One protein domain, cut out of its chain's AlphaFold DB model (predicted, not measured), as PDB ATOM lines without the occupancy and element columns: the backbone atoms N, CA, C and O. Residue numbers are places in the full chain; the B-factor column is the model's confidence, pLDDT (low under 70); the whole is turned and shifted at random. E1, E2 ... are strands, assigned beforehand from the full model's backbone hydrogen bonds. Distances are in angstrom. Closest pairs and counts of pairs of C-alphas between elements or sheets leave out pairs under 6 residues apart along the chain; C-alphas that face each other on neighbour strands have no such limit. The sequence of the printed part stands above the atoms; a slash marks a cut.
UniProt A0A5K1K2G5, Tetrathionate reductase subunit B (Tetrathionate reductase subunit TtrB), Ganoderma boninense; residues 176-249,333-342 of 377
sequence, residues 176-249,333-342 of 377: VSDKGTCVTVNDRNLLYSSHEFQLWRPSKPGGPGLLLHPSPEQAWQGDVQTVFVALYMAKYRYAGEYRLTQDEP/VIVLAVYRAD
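What this domain is: This is residues 176 to 249 and 333 to 342 of the 377 residues of the protein "Tetrathionate reductase subunit B (Tetrathionate reductase subunit TtrB)" of Ganoderma boninense (UniProt A0A5K1K2G5). With little regular structure, this is one strongly twisted sheet of five strands, with a long loop, residues 194 to 223, winding over one face. The printed part has 84 residues, 32 in named strands, E1 to E5 along the chain, and no named helix. The mixed sheet, order E1, E2, E3, E4, E5, is all strand; the whole is compact, radius of gyration of the C-alphas 11.9 A, spanning 29 by 27 by 26 A.

How they stand to each other: E1, residues 182 to 185, and E2, 188 to 193, form an antiparallel hairpin, N 183 to O 190 2.9 A. E3, 224 to 232, is parallel to E2, N 191 to O 226 2.8 A. E4, 235 to 243, forms a hairpin with E3, N 225 to O 242 2.8 A. E5, 337 to 340, is antiparallel to E4, N 339 to O 241 3.1 A.

Where its parts are: E1 begins at C-alpha 182 (10.538, -39.764, -13.299) and is 9.8 A long, E2 15.9 A, E3 25.0 A. E4, 23.1 A, bends by 56 degrees at residue 240. E5, 9.0 A, ends at C-alpha 340 (3.130, -57.741, -12.263).

The domain as a whole: Residues 250 to 332 are not printed; C-alphas 249 and 333 are 7.9 A apart. The link E2 to E3 is long. Residues 176 to 180, 219 and 333 to 342 have pLDDT under 70.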
ATOM      1  N   VAL A 176       8.185 -33.799  -7.965       42.16
ATOM      2  CA  VAL A 176       8.612 -33.819  -9.365       42.16
ATOM      3  C   VAL A 176      10.132 -33.716  -9.377       42.16
ATOM      4  O   VAL A 176      10.696 -32.735  -8.896       42.16
ATOM      5  N   SER A 177      10.817 -34.734  -9.896       48.81
ATOM      6  CA  SER A 177      12.237 -34.586 -10.194       48.81
ATOM      7  C   SER A 177      12.377 -33.557 -11.315       48.81
ATOM      8  O   SER A 177      11.726 -33.699 -12.353       48.81
ATOM      9  N   ASP A 178      13.293 -32.592 -11.172       44.62
ATOM     10  CA  ASP A 178      13.682 -31.625 -12.222       44.62
ATOM     11  C   ASP A 178      14.092 -32.296 -13.557       44.62
ATOM     12  O   ASP A 178      14.335 -31.639 -14.576       44.62
ATOM     13  N   LYS A 179      14.174 -33.634 -13.565       56.28
ATOM     14  CA  LYS A 179      14.557 -34.490 -14.684       56.28
ATOM     15  C   LYS A 179      13.394 -35.015 -15.549       56.28
ATOM     16  O   LYS A 179      13.630 -35.768 -16.489       56.28
ATOM     17  N   GLY A 180      12.151 -34.588 -15.298       57.56
ATOM     18  CA  GLY A 180      11.015 -34.590 -16.246       57.56
ATOM     19  C   GLY A 180      10.451 -35.938 -16.728       57.56
ATOM     20  O   GLY A 180       9.370 -35.966 -17.305       57.56
ATOM     21  N   THR A 181      11.134 -37.057 -16.495       75.81
ATOM     22  CA  THR A 181      10.671 -38.400 -16.892       75.81
ATOM     23  C   THR A 181      10.313 -39.285 -15.709       75.81
ATOM     24  O   THR A 181       9.514 -40.198 -15.885       75.81
ATOM     25  N   CYS A 182      10.842 -39.013 -14.513       84.19
ATOM     26  CA  CYS A 182      10.538 -39.764 -13.299       84.19
ATOM     27  C   CYS A 182       9.899 -38.852 -12.244       84.19
ATOM     28  O   CYS A 182      10.422 -37.772 -11.956       84.19
ATOM     29  N   VAL A 183       8.777 -39.283 -11.674       88.88
ATOM     30  CA  VAL A 183       8.055 -38.583 -10.606       88.88
ATOM     31  C   VAL A 183       7.883 -39.541  -9.439       88.88
ATOM     32  O   VAL A 183       7.416 -40.662  -9.633       88.88
ATOM     33  N   THR A 184       8.230 -39.109  -8.230       89.12
ATOM     34  CA  THR A 184       8.017 -39.922  -7.032       89.12
ATOM     35  C   THR A 184       6.714 -39.503  -6.359       89.12
ATOM     36  O   THR A 184       6.546 -38.344  -5.985       89.12
ATOM     37  N   VAL A 185       5.789 -40.451  -6.214       90.06
ATOM     38  CA  VAL A 185       4.464 -40.255  -5.614       90.06
ATOM     39  C   VAL A 185       4.207 -41.390  -4.629       90.06
ATOM     40  O   VAL A 185       4.189 -42.551  -5.035       90.06
ATOM     41  N   ASN A 186       3.997 -41.079  -3.347       88.94
ATOM     42  CA  ASN A 186       3.741 -42.072  -2.289       88.94
ATOM     43  C   ASN A 186       4.774 -43.217  -2.277       88.94
ATOM     44  O   ASN A 186       4.408 -44.391  -2.363       88.94
ATOM     45  N   ASP A 187       6.064 -42.867  -2.276       87.31
ATOM     46  CA  ASP A 187       7.201 -43.803  -2.345       87.31
ATOM     47  C   ASP A 187       7.235 -44.700  -3.597       87.31
ATOM     48  O   ASP A 187       7.991 -45.672  -3.667       87.31
ATOM     49  N   ARG A 188       6.436 -44.380  -4.623       88.50
ATOM     50  CA  ARG A 188       6.472 -45.044  -5.927       88.50
ATOM     51  C   ARG A 188       7.128 -44.146  -6.948       88.50
ATOM     52  O   ARG A 188       6.781 -42.977  -7.069       88.50
ATOM     53  N   ASN A 189       8.019 -44.727  -7.733       91.12
ATOM     54  CA  ASN A 189       8.657 -44.032  -8.836       91.12
ATOM     55  C   ASN A 189       7.857 -44.292 -10.116       91.12
ATOM     56  O   ASN A 189       7.641 -45.440 -10.515       91.12
ATOM     57  N   LEU A 190       7.334 -43.220 -10.697       92.38
ATOM     58  CA  LEU A 190       6.510 -43.224 -11.896       92.38
ATOM     59  C   LEU A 190       7.363 -42.746 -13.065       92.38
ATOM     60  O   LEU A 190       7.892 -41.639 -13.026       92.38
ATOM     61  N   LEU A 191       7.477 -43.562 -14.107       91.19
ATOM     62  CA  LEU A 191       8.279 -43.265 -15.286       91.19
ATOM     63  C   LEU A 191       7.375 -42.966 -16.482       91.19
ATOM     64  O   LEU A 191       6.634 -43.840 -16.931       91.19
ATOM     65  N   TYR A 192       7.471 -41.760 -17.033       90.75
ATOM     66  CA  TYR A 192       6.688 -41.304 -18.178       90.75
ATOM     67  C   TYR A 192       7.550 -41.302 -19.440       90.75
ATOM     68  O   TYR A 192       8.316 -40.378 -19.710       90.75
ATOM     69  N   SER A 193       7.426 -42.359 -20.240       88.50
ATOM     70  CA  SER A 193       8.157 -42.486 -21.498       88.50
ATOM     71  C   SER A 193       7.435 -41.735 -22.617       88.50
ATOM     72  O   SER A 193       6.349 -42.141 -23.045       88.50
ATOM     73  N   SER A 194       8.070 -40.692 -23.156       84.00
ATOM     74  CA  SER A 194       7.588 -40.004 -24.360       84.00
ATOM     75  C   SER A 194       7.687 -40.900 -25.600       84.00
ATOM     76  O   SER A 194       8.612 -41.707 -25.742       84.00
ATOM     77  N   HIS A 195       6.733 -40.741 -26.522       78.88
ATOM     78  CA  HIS A 195       6.695 -41.472 -27.788       78.88
ATOM     79  C   HIS A 195       7.896 -41.131 -28.682       78.88
ATOM     80  O   HIS A 195       8.332 -41.949 -29.491       78.88
ATOM     81  N   GLU A 196       8.403 -39.907 -28.590       79.19
ATOM     82  CA  GLU A 196       9.247 -39.329 -29.636       79.19
ATOM     83  C   GLU A 196      10.695 -39.810 -29.609       79.19
ATOM     84  O   GLU A 196      11.361 -39.772 -30.644       79.19
ATOM     85  N   PHE A 197      11.153 -40.283 -28.451       77.19
ATOM     86  CA  PHE A 197      12.556 -40.614 -28.198       77.19
ATOM     87  C   PHE A 197      12.799 -42.112 -27.988       77.19
ATOM     88  O   PHE A 197      13.948 -42.532 -27.920       77.19
ATOM     89  N   GLN A 198      11.737 -42.920 -27.892       85.19
ATOM     90  CA  GLN A 198      11.816 -44.325 -27.489       85.19
ATOM     91  C   GLN A 198      11.205 -45.242 -28.551       85.19
ATOM     92  O   GLN A 198       9.983 -45.412 -28.618       85.19
ATOM     93  N   LEU A 199      12.071 -45.829 -29.387       86.38
ATOM     94  CA  LEU A 199      11.686 -46.711 -30.498       86.38
ATOM     95  C   LEU A 199      11.130 -48.058 -30.021       86.38
ATOM     96  O   LEU A 199      10.210 -48.597 -30.628       86.38
ATOM     97  N   TRP A 200      11.661 -48.573 -28.916       89.19
ATOM     98  CA  TRP A 200      11.424 -49.942 -28.455       89.19
ATOM     99  C   TRP A 200      10.729 -50.005 -27.095       89.19
ATOM    100  O   TRP A 200      10.880 -50.962 -26.342       89.19
ATOM    101  N   ARG A 201       9.946 -48.981 -26.759       88.56
ATOM    102  CA  ARG A 201       9.136 -48.957 -25.534       88.56
ATOM    103  C   ARG A 201       8.133 -50.127 -25.479       88.56
ATOM    104  O   ARG A 201       7.714 -50.612 -26.537       88.56
ATOM    105  N   PRO A 202       7.648 -50.519 -24.286       90.56
ATOM    106  CA  PRO A 202       6.616 -51.546 -24.159       90.56
ATOM    107  C   PRO A 202       5.385 -51.253 -25.020       90.56
ATOM    108  O   PRO A 202       4.652 -50.280 -24.811       90.56
ATOM    109  N   SER A 203       5.134 -52.124 -25.997       88.25
ATOM    110  CA  SER A 203       3.986 -52.005 -26.904       88.25
ATOM    111  C   SER A 203       2.685 -52.519 -26.283       88.25
ATOM    112  O   SER A 203       1.596 -52.115 -26.703       88.25
ATOM    113  N   LYS A 204       2.776 -53.361 -25.249       88.56
ATOM    114  CA  LYS A 204       1.653 -53.931 -24.496       88.56
ATOM    115  C   LYS A 204       1.954 -53.872 -22.992       88.56
ATOM    116  O   LYS A 204       3.131 -53.889 -22.631       88.56
ATOM    117  N   PRO A 205       0.930 -53.797 -22.123       89.88
ATOM    118  CA  PRO A 205       1.139 -53.920 -20.688       89.88
ATOM    119  C   PRO A 205       1.827 -55.246 -20.338       89.88
ATOM    120  O   PRO A 205       1.442 -56.289 -20.861       89.88
ATOM    121  N   GLY A 206       2.864 -55.195 -19.506       87.50
ATOM    122  CA  GLY A 206       3.735 -56.331 -19.214       87.50
ATOM    123  C   GLY A 206       4.598 -56.790 -20.399       87.50
ATOM    124  O   GLY A 206       5.115 -57.897 -20.394       87.50
ATOM    125  N   GLY A 207       4.727 -56.005 -21.466       88.50
ATOM    126  CA  GLY A 207       5.668 -56.319 -22.538       88.50
ATOM    127  C   GLY A 207       7.092 -55.915 -22.150       88.50
ATOM    128  O   GLY A 207       7.261 -54.920 -21.445       88.50
ATOM    129  N   PRO A 208       8.128 -56.608 -22.649       89.88
ATOM    130  CA  PRO A 208       9.472 -56.066 -22.584       89.88
ATOM    131  C   PRO A 208       9.536 -54.768 -23.396       89.88
ATOM    132  O   PRO A 208       8.736 -54.517 -24.306       89.88
ATOM    133  N   GLY A 209      10.514 -53.940 -23.073       88.75
ATOM    134  CA  GLY A 209      10.790 -52.721 -23.801       88.75
ATOM    135  C   GLY A 209      12.098 -52.121 -23.341       88.75
ATOM    136  O   GLY A 209      12.709 -52.616 -22.404       88.75
ATOM    137  N   LEU A 210      12.516 -51.082 -24.040       87.88
ATOM    138  CA  LEU A 210      13.889 -50.632 -24.068       87.88
ATOM    139  C   LEU A 210      13.904 -49.095 -24.110       87.88
ATOM    140  O   LEU A 210      13.164 -48.491 -24.893       87.88
ATOM    141  N   LEU A 211      14.675 -48.483 -23.203       86.69
ATOM    142  CA  LEU A 211      14.653 -47.044 -22.917       86.69
ATOM    143  C   LEU A 211      16.032 -46.389 -23.075       86.69
ATOM    144  O   LEU A 211      16.907 -46.567 -22.234       86.69
ATOM    145  N   LEU A 212      16.189 -45.578 -24.122       87.00
ATOM    146  CA  LEU A 212      17.381 -44.792 -24.437       87.00
ATOM    147  C   LEU A 212      17.533 -43.617 -23.475       87.00
ATOM    148  O   LEU A 212      16.663 -42.740 -23.464       87.00
ATOM    149  N   HIS A 213      18.642 -43.543 -22.735       86.88
ATOM    150  CA  HIS A 213      18.965 -42.381 -21.910       86.88
ATOM    151  C   HIS A 213      20.366 -41.818 -22.238       86.88
ATOM    152  O   HIS A 213      21.320 -42.585 -22.343       86.88
ATOM    153  N   PRO A 214      20.534 -40.489 -22.413       86.31
ATOM    154  CA  PRO A 214      21.840 -39.899 -22.753       86.31
ATOM    155  C   PRO A 214      22.878 -39.875 -21.637       86.31
ATOM    156  O   PRO A 214      24.055 -39.661 -21.909       86.31
ATOM    157  N   SER A 215      22.448 -39.988 -20.381       82.81
ATOM    158  CA  SER A 215      23.344 -39.885 -19.227       82.81
ATOM    159  C   SER A 215      23.468 -41.236 -18.514       82.81
ATOM    160  O   SER A 215      22.431 -41.738 -18.064       82.81
ATOM    161  N   PRO A 216      24.691 -41.799 -18.379       72.94
ATOM    162  CA  PRO A 216      24.954 -43.012 -17.597       72.94
ATOM    163  C   PRO A 216      24.826 -42.803 -16.089       72.94
ATOM    164  O   PRO A 216      24.526 -43.738 -15.357       72.94
ATOM    165  N   GLU A 217      25.099 -41.588 -15.616       72.06
ATOM    166  CA  GLU A 217      25.242 -41.287 -14.186       72.06
ATOM    167  C   GLU A 217      23.898 -41.077 -13.487       72.06
ATOM    168  O   GLU A 217      23.826 -40.944 -12.264       72.06
ATOM    169  N   GLN A 218      22.802 -41.050 -14.249       73.88
ATOM    170  CA  GLN A 218      21.474 -40.950 -13.677       73.88
ATOM    171  C   GLN A 218      21.069 -42.291 -13.064       73.88
ATOM    172  O   GLN A 218      20.402 -43.109 -13.691       73.88
ATOM    173  N   ALA A 219      21.454 -42.483 -11.802       68.19
ATOM    174  CA  ALA A 219      20.931 -43.556 -10.977       68.19
ATOM    175  C   ALA A 219      19.402 -43.425 -10.908       68.19
ATOM    176  O   ALA A 219      18.862 -42.450 -10.374       68.19
ATOM    177  N   TRP A 220      18.700 -44.401 -11.479       76.38
ATOM    178  CA  TRP A 220      17.261 -44.520 -11.304       76.38
ATOM    179  C   TRP A 220      16.978 -44.770  -9.824       76.38
ATOM    180  O   TRP A 220      17.574 -45.647  -9.201       76.38
ATOM    181  N   GLN A 221      16.097 -43.968  -9.231       77.50
ATOM    182  CA  GLN A 221      15.756 -44.130  -7.823       77.50
ATOM    183  C   GLN A 221      14.805 -45.311  -7.669       77.50
ATOM    184  O   GLN A 221      13.707 -45.270  -8.208       77.50
ATOM    185  N   GLY A 222      15.201 -46.331  -6.908       81.31
ATOM    186  CA  GLY A 222      14.355 -47.475  -6.559       81.31
ATOM    187  C   GLY A 222      14.428 -48.661  -7.528       81.31
ATOM    188  O   GLY A 222      14.725 -48.519  -8.709       81.31
ATOM    189  N   ASP A 223      14.126 -49.844  -6.991       84.44
ATOM    190  CA  ASP A 223      14.220 -51.141  -7.680       84.44
ATOM    191  C   ASP A 223      13.082 -51.355  -8.695       84.44
ATOM    192  O   ASP A 223      13.286 -51.937  -9.756       84.44
ATOM    193  N   VAL A 224      11.880 -50.838  -8.407       90.44
ATOM    194  CA  VAL A 224      10.688 -51.002  -9.255       90.44
ATOM    195  C   VAL A 224      10.112 -49.645  -9.654       90.44
ATOM    196  O   VAL A 224       9.876 -48.780  -8.811       90.44
ATOM    197  N   GLN A 225       9.843 -49.489 -10.949       91.00
ATOM    198  CA  GLN A 225       9.245 -48.311 -11.567       91.00
ATOM    199  C   GLN A 225       7.877 -48.646 -12.150       91.00
ATOM    200  O   GLN A 225       7.695 -49.659 -12.827       91.00
ATOM    201  N   THR A 226       6.917 -47.757 -11.939       92.75
ATOM    202  CA  THR A 226       5.606 -47.809 -12.588       92.75
ATOM    203  C   THR A 226       5.719 -47.081 -13.921       92.75
ATOM    204  O   THR A 226       5.835 -45.860 -13.948       92.75
ATOM    205  N   VAL A 227       5.713 -47.813 -15.033       91.69
ATOM    206  CA  VAL A 227       5.951 -47.223 -16.356       91.69
ATOM    207  C   VAL A 227       4.633 -46.854 -17.024       91.69
ATOM    208  O   VAL A 227       3.719 -47.673 -17.159       91.69
ATOM    209  N   PHE A 228       4.578 -45.623 -17.509       92.94
ATOM    210  CA  PHE A 228       3.526 -45.059 -18.335       92.94
ATOM    211  C   PHE A 228       4.093 -44.728 -19.714       92.94
ATOM    212  O   PHE A 228       5.108 -44.046 -19.850       92.94
ATOM    213  N   VAL A 229       3.433 -45.219 -20.758       91.38
ATOM    214  CA  VAL A 229       3.838 -44.989 -22.147       91.38
ATOM    215  C   VAL A 229       2.894 -43.976 -22.774       91.38
ATOM    216  O   VAL A 229       1.680 -44.192 -22.787       91.38
ATOM    217  N   ALA A 230       3.449 -42.890 -23.311       90.94
ATOM    218  CA  ALA A 230       2.673 -41.900 -24.044       90.94
ATOM    219  C   ALA A 230       2.017 -42.534 -25.287       90.94
ATOM    220  O   ALA A 230       2.680 -43.218 -26.075       90.94
ATOM    221  N   LEU A 231       0.716 -42.298 -25.459       86.44
ATOM    222  CA  LEU A 231      -0.043 -42.686 -26.647       86.44
ATOM    223  C   LEU A 231      -0.062 -41.532 -27.658       86.44
ATOM    224  O   LEU A 231       0.513 -41.650 -28.736       86.44
ATOM    225  N   TYR A 232      -0.711 -40.427 -27.290       82.88
ATOM    226  CA  TYR A 232      -0.831 -39.176 -28.046       82.88
ATOM    227  C   TYR A 232      -1.376 -38.078 -27.113       82.88
ATOM    228  O   TYR A 232      -2.087 -38.403 -26.168       82.88
ATOM    229  N   MET A 233      -1.050 -36.802 -27.365       77.81
ATOM    230  CA  MET A 233      -1.604 -35.609 -26.682       77.81
ATOM    231  C   MET A 233      -1.850 -35.774 -25.170       77.81
ATOM    232  O   MET A 233      -2.993 -35.881 -24.737       77.81
ATOM    233  N   ALA A 234      -0.779 -35.839 -24.374       79.94
ATOM    234  CA  ALA A 234      -0.835 -35.982 -22.912       79.94
ATOM    235  C   ALA A 234      -1.562 -37.236 -22.373       79.94
ATOM    236  O   ALA A 234      -1.653 -37.408 -21.162       79.94
ATOM    237  N   LYS A 235      -2.011 -38.162 -23.230       88.44
ATOM    238  CA  LYS A 235      -2.572 -39.443 -22.794       88.44
ATOM    239  C   LYS A 235      -1.475 -40.468 -22.597       88.44
ATOM    240  O   LYS A 235      -0.679 -40.742 -23.502       88.44
ATOM    241  N   TYR A 236      -1.502 -41.096 -21.434       92.94
ATOM    242  CA  TYR A 236      -0.573 -42.144 -21.057       92.94
ATOM    243  C   TYR A 236      -1.312 -43.449 -20.803       92.94
ATOM    244  O   TYR A 236      -2.409 -43.477 -20.255       92.94
ATOM    245  N   ARG A 237      -0.685 -44.558 -21.187       92.38
ATOM    246  CA  ARG A 237      -1.162 -45.898 -20.859       92.38
ATOM    247  C   ARG A 237      -0.230 -46.522 -19.841       92.38
ATOM    248  O   ARG A 237       0.977 -46.584 -20.073       92.38
ATOM    249  N   TYR A 238      -0.799 -47.044 -18.761       93.25
ATOM    250  CA  TYR A 238      -0.063 -47.885 -17.826       93.25
ATOM    251  C   TYR A 238       0.500 -49.110 -18.555       93.25
ATOM    252  O   TYR A 238      -0.239 -49.884 -19.167       93.25
ATOM    253  N   ALA A 239       1.821 -49.259 -18.520       91.44
ATOM    254  CA  ALA A 239       2.525 -50.355 -19.163       91.44
ATOM    255  C   ALA A 239       2.906 -51.460 -18.175       91.44
ATOM    256  O   ALA A 239       3.158 -52.569 -18.625       91.44
ATOM    257  N   GLY A 240       2.972 -51.202 -16.868       91.81
ATOM    258  CA  GLY A 240       3.359 -52.211 -15.877       91.81
ATOM    259  C   GLY A 240       4.277 -51.681 -14.780       91.81
ATOM    260  O   GLY A 240       4.690 -50.520 -14.791       91.81
ATOM    261  N   GLU A 241       4.582 -52.556 -13.827       92.50
ATOM    262  CA  GLU A 241       5.634 -52.387 -12.820       92.50
ATOM    263  C   GLU A 241       6.886 -53.142 -13.283       92.50
ATOM    264  O   GLU A 241       6.826 -54.350 -13.543       92.50
ATOM    265  N   TYR A 242       8.007 -52.435 -13.386       90.62
ATOM    266  CA  TYR A 242       9.220 -52.948 -14.007       90.62
ATOM    267  C   TYR A 242      10.468 -52.677 -13.183       90.62
ATOM    268  O   TYR A 242      10.599 -51.615 -12.580       90.62
ATOM    269  N   ARG A 243      11.415 -53.615 -13.224       90.12
ATOM    270  CA  ARG A 243      12.764 -53.406 -12.693       90.12
ATOM    271  C   ARG A 243      13.648 -52.786 -13.760       90.12
ATOM    272  O   ARG A 243      13.640 -53.251 -14.898       90.12
ATOM    273  N   LEU A 244      14.375 -51.732 -13.396       86.00
ATOM    274  CA  LEU A 244      15.309 -51.081 -14.306       86.00
ATOM    275  C   LEU A 244      16.699 -51.687 -14.132       86.00
ATOM    276  O   LEU A 244      17.325 -51.506 -13.093       86.00
ATOM    277  N   THR A 245      17.178 -52.406 -15.141       84.69
ATOM    278  CA  THR A 245      18.583 -52.815 -15.225       84.69
ATOM    279  C   THR A 245      19.358 -51.782 -16.030       84.69
ATOM    280  O   THR A 245      18.790 -51.132 -16.899       84.69
ATOM    281  N   GLN A 246      20.638 -51.605 -15.731       84.19
ATOM    282  CA  GLN A 246      21.559 -50.889 -16.610       84.19
ATOM    283  C   GLN A 246      22.313 -51.933 -17.433       84.19
ATOM    284  O   GLN A 246      22.679 -52.976 -16.896       84.19
ATOM    285  N   ASP A 247      22.528 -51.647 -18.709       86.19
ATOM    286  CA  ASP A 247      23.230 -52.530 -19.641       86.19
ATOM    287  C   ASP A 247      24.358 -51.769 -20.339       86.19
ATOM    288  O   ASP A 247      24.567 -50.575 -20.077       86.19
ATOM    289  N   GLU A 248      25.098 -52.471 -21.190       87.12
ATOM    290  CA  GLU A 248      26.202 -51.914 -21.955       87.12
ATOM    291  C   GLU A 248      25.740 -50.704 -22.797       87.12
ATOM    292  O   GLU A 248      24.638 -50.705 -23.356       87.12
ATOM    293  N   PRO A 249      26.531 -49.616 -22.862       88.00
ATOM    294  CA  PRO A 249      26.233 -48.501 -23.751       88.00
ATOM    295  C   PRO A 249      26.150 -48.961 -25.207       88.00
ATOM    296  O   PRO A 249      26.925 -49.819 -25.620       88.00
ATOM    297  N   VAL A 333      20.220 -50.348 -21.597       53.91
ATOM    298  CA  VAL A 333      19.069 -51.249 -21.774       53.91
ATOM    299  C   VAL A 333      18.458 -51.462 -20.399       53.91
ATOM    300  O   VAL A 333      19.120 -51.948 -19.490       53.91
ATOM    301  N   ILE A 334      17.171 -51.156 -20.258       53.91
ATOM    302  CA  ILE A 334      16.381 -51.778 -19.203       53.91
ATOM    303  C   ILE A 334      15.709 -52.993 -19.819       53.91
ATOM    304  O   ILE A 334      14.836 -52.832 -20.666       53.91
ATOM    305  N   VAL A 335      16.064 -54.196 -19.369       55.62
ATOM    306  CA  VAL A 335      15.223 -55.372 -19.590       55.62
ATOM    307  C   VAL A 335      14.081 -55.272 -18.596       55.62
ATOM    308  O   VAL A 335      14.205 -55.569 -17.412       55.62
ATOM    309  N   LEU A 336      12.952 -54.807 -19.106       59.91
ATOM    310  CA  LEU A 336      11.692 -54.697 -18.398       59.91
ATOM    311  C   LEU A 336      11.147 -56.103 -18.069       59.91
ATOM    312  O   LEU A 336      10.243 -56.613 -18.729       59.91
ATOM    313  N   ALA A 337      11.706 -56.750 -17.041       60.22
ATOM    314  CA  ALA A 337      11.119 -57.945 -16.453       60.22
ATOM    315  C   ALA A 337       9.835 -57.534 -15.725       60.22
ATOM    316  O   ALA A 337       9.849 -56.712 -14.804       60.22
ATOM    317  N   VAL A 338       8.715 -58.082 -16.180       65.38
ATOM    318  CA  VAL A 338       7.397 -57.836 -15.599       65.38
ATOM    319  C   VAL A 338       7.388 -58.338 -14.169       65.38
ATOM    320  O   VAL A 338       7.465 -59.541 -13.935       65.38
ATOM    321  N   TYR A 339       7.227 -57.429 -13.214       62.12
ATOM    322  CA  TYR A 339       6.980 -57.838 -11.837       62.12
ATOM    323  C   TYR A 339       5.499 -58.191 -11.620       62.12
ATOM    324  O   TYR A 339       5.176 -59.125 -10.886       62.12
ATOM    325  N   ARG A 340       4.581 -57.490 -12.305       69.19
ATOM    326  CA  ARG A 340       3.130 -57.741 -12.263       69.19
ATOM    327  C   ARG A 340       2.429 -57.187 -13.510       69.19
ATOM    328  O   ARG A 340       2.418 -55.978 -13.717       69.19
ATOM    329  N   ALA A 341       1.832 -58.059 -14.330       56.06
ATOM    330  CA  ALA A 341       1.005 -57.655 -15.480       56.06
ATOM    331  C   ALA A 341      -0.506 -57.704 -15.199       56.06
ATOM    332  O   ALA A 341      -1.259 -56.970 -15.837       56.06
ATOM    333  N   ASP A 342      -0.965 -58.539 -14.259       53.88
ATOM    334  CA  ASP A 342      -2.400 -58.747 -14.035       53.88
ATOM    335  C   ASP A 342      -2.890 -57.945 -12.819       53.88
ATOM    336  O   ASP A 342      -2.645 -58.292 -11.664       53.88
TER     337      ASP A 342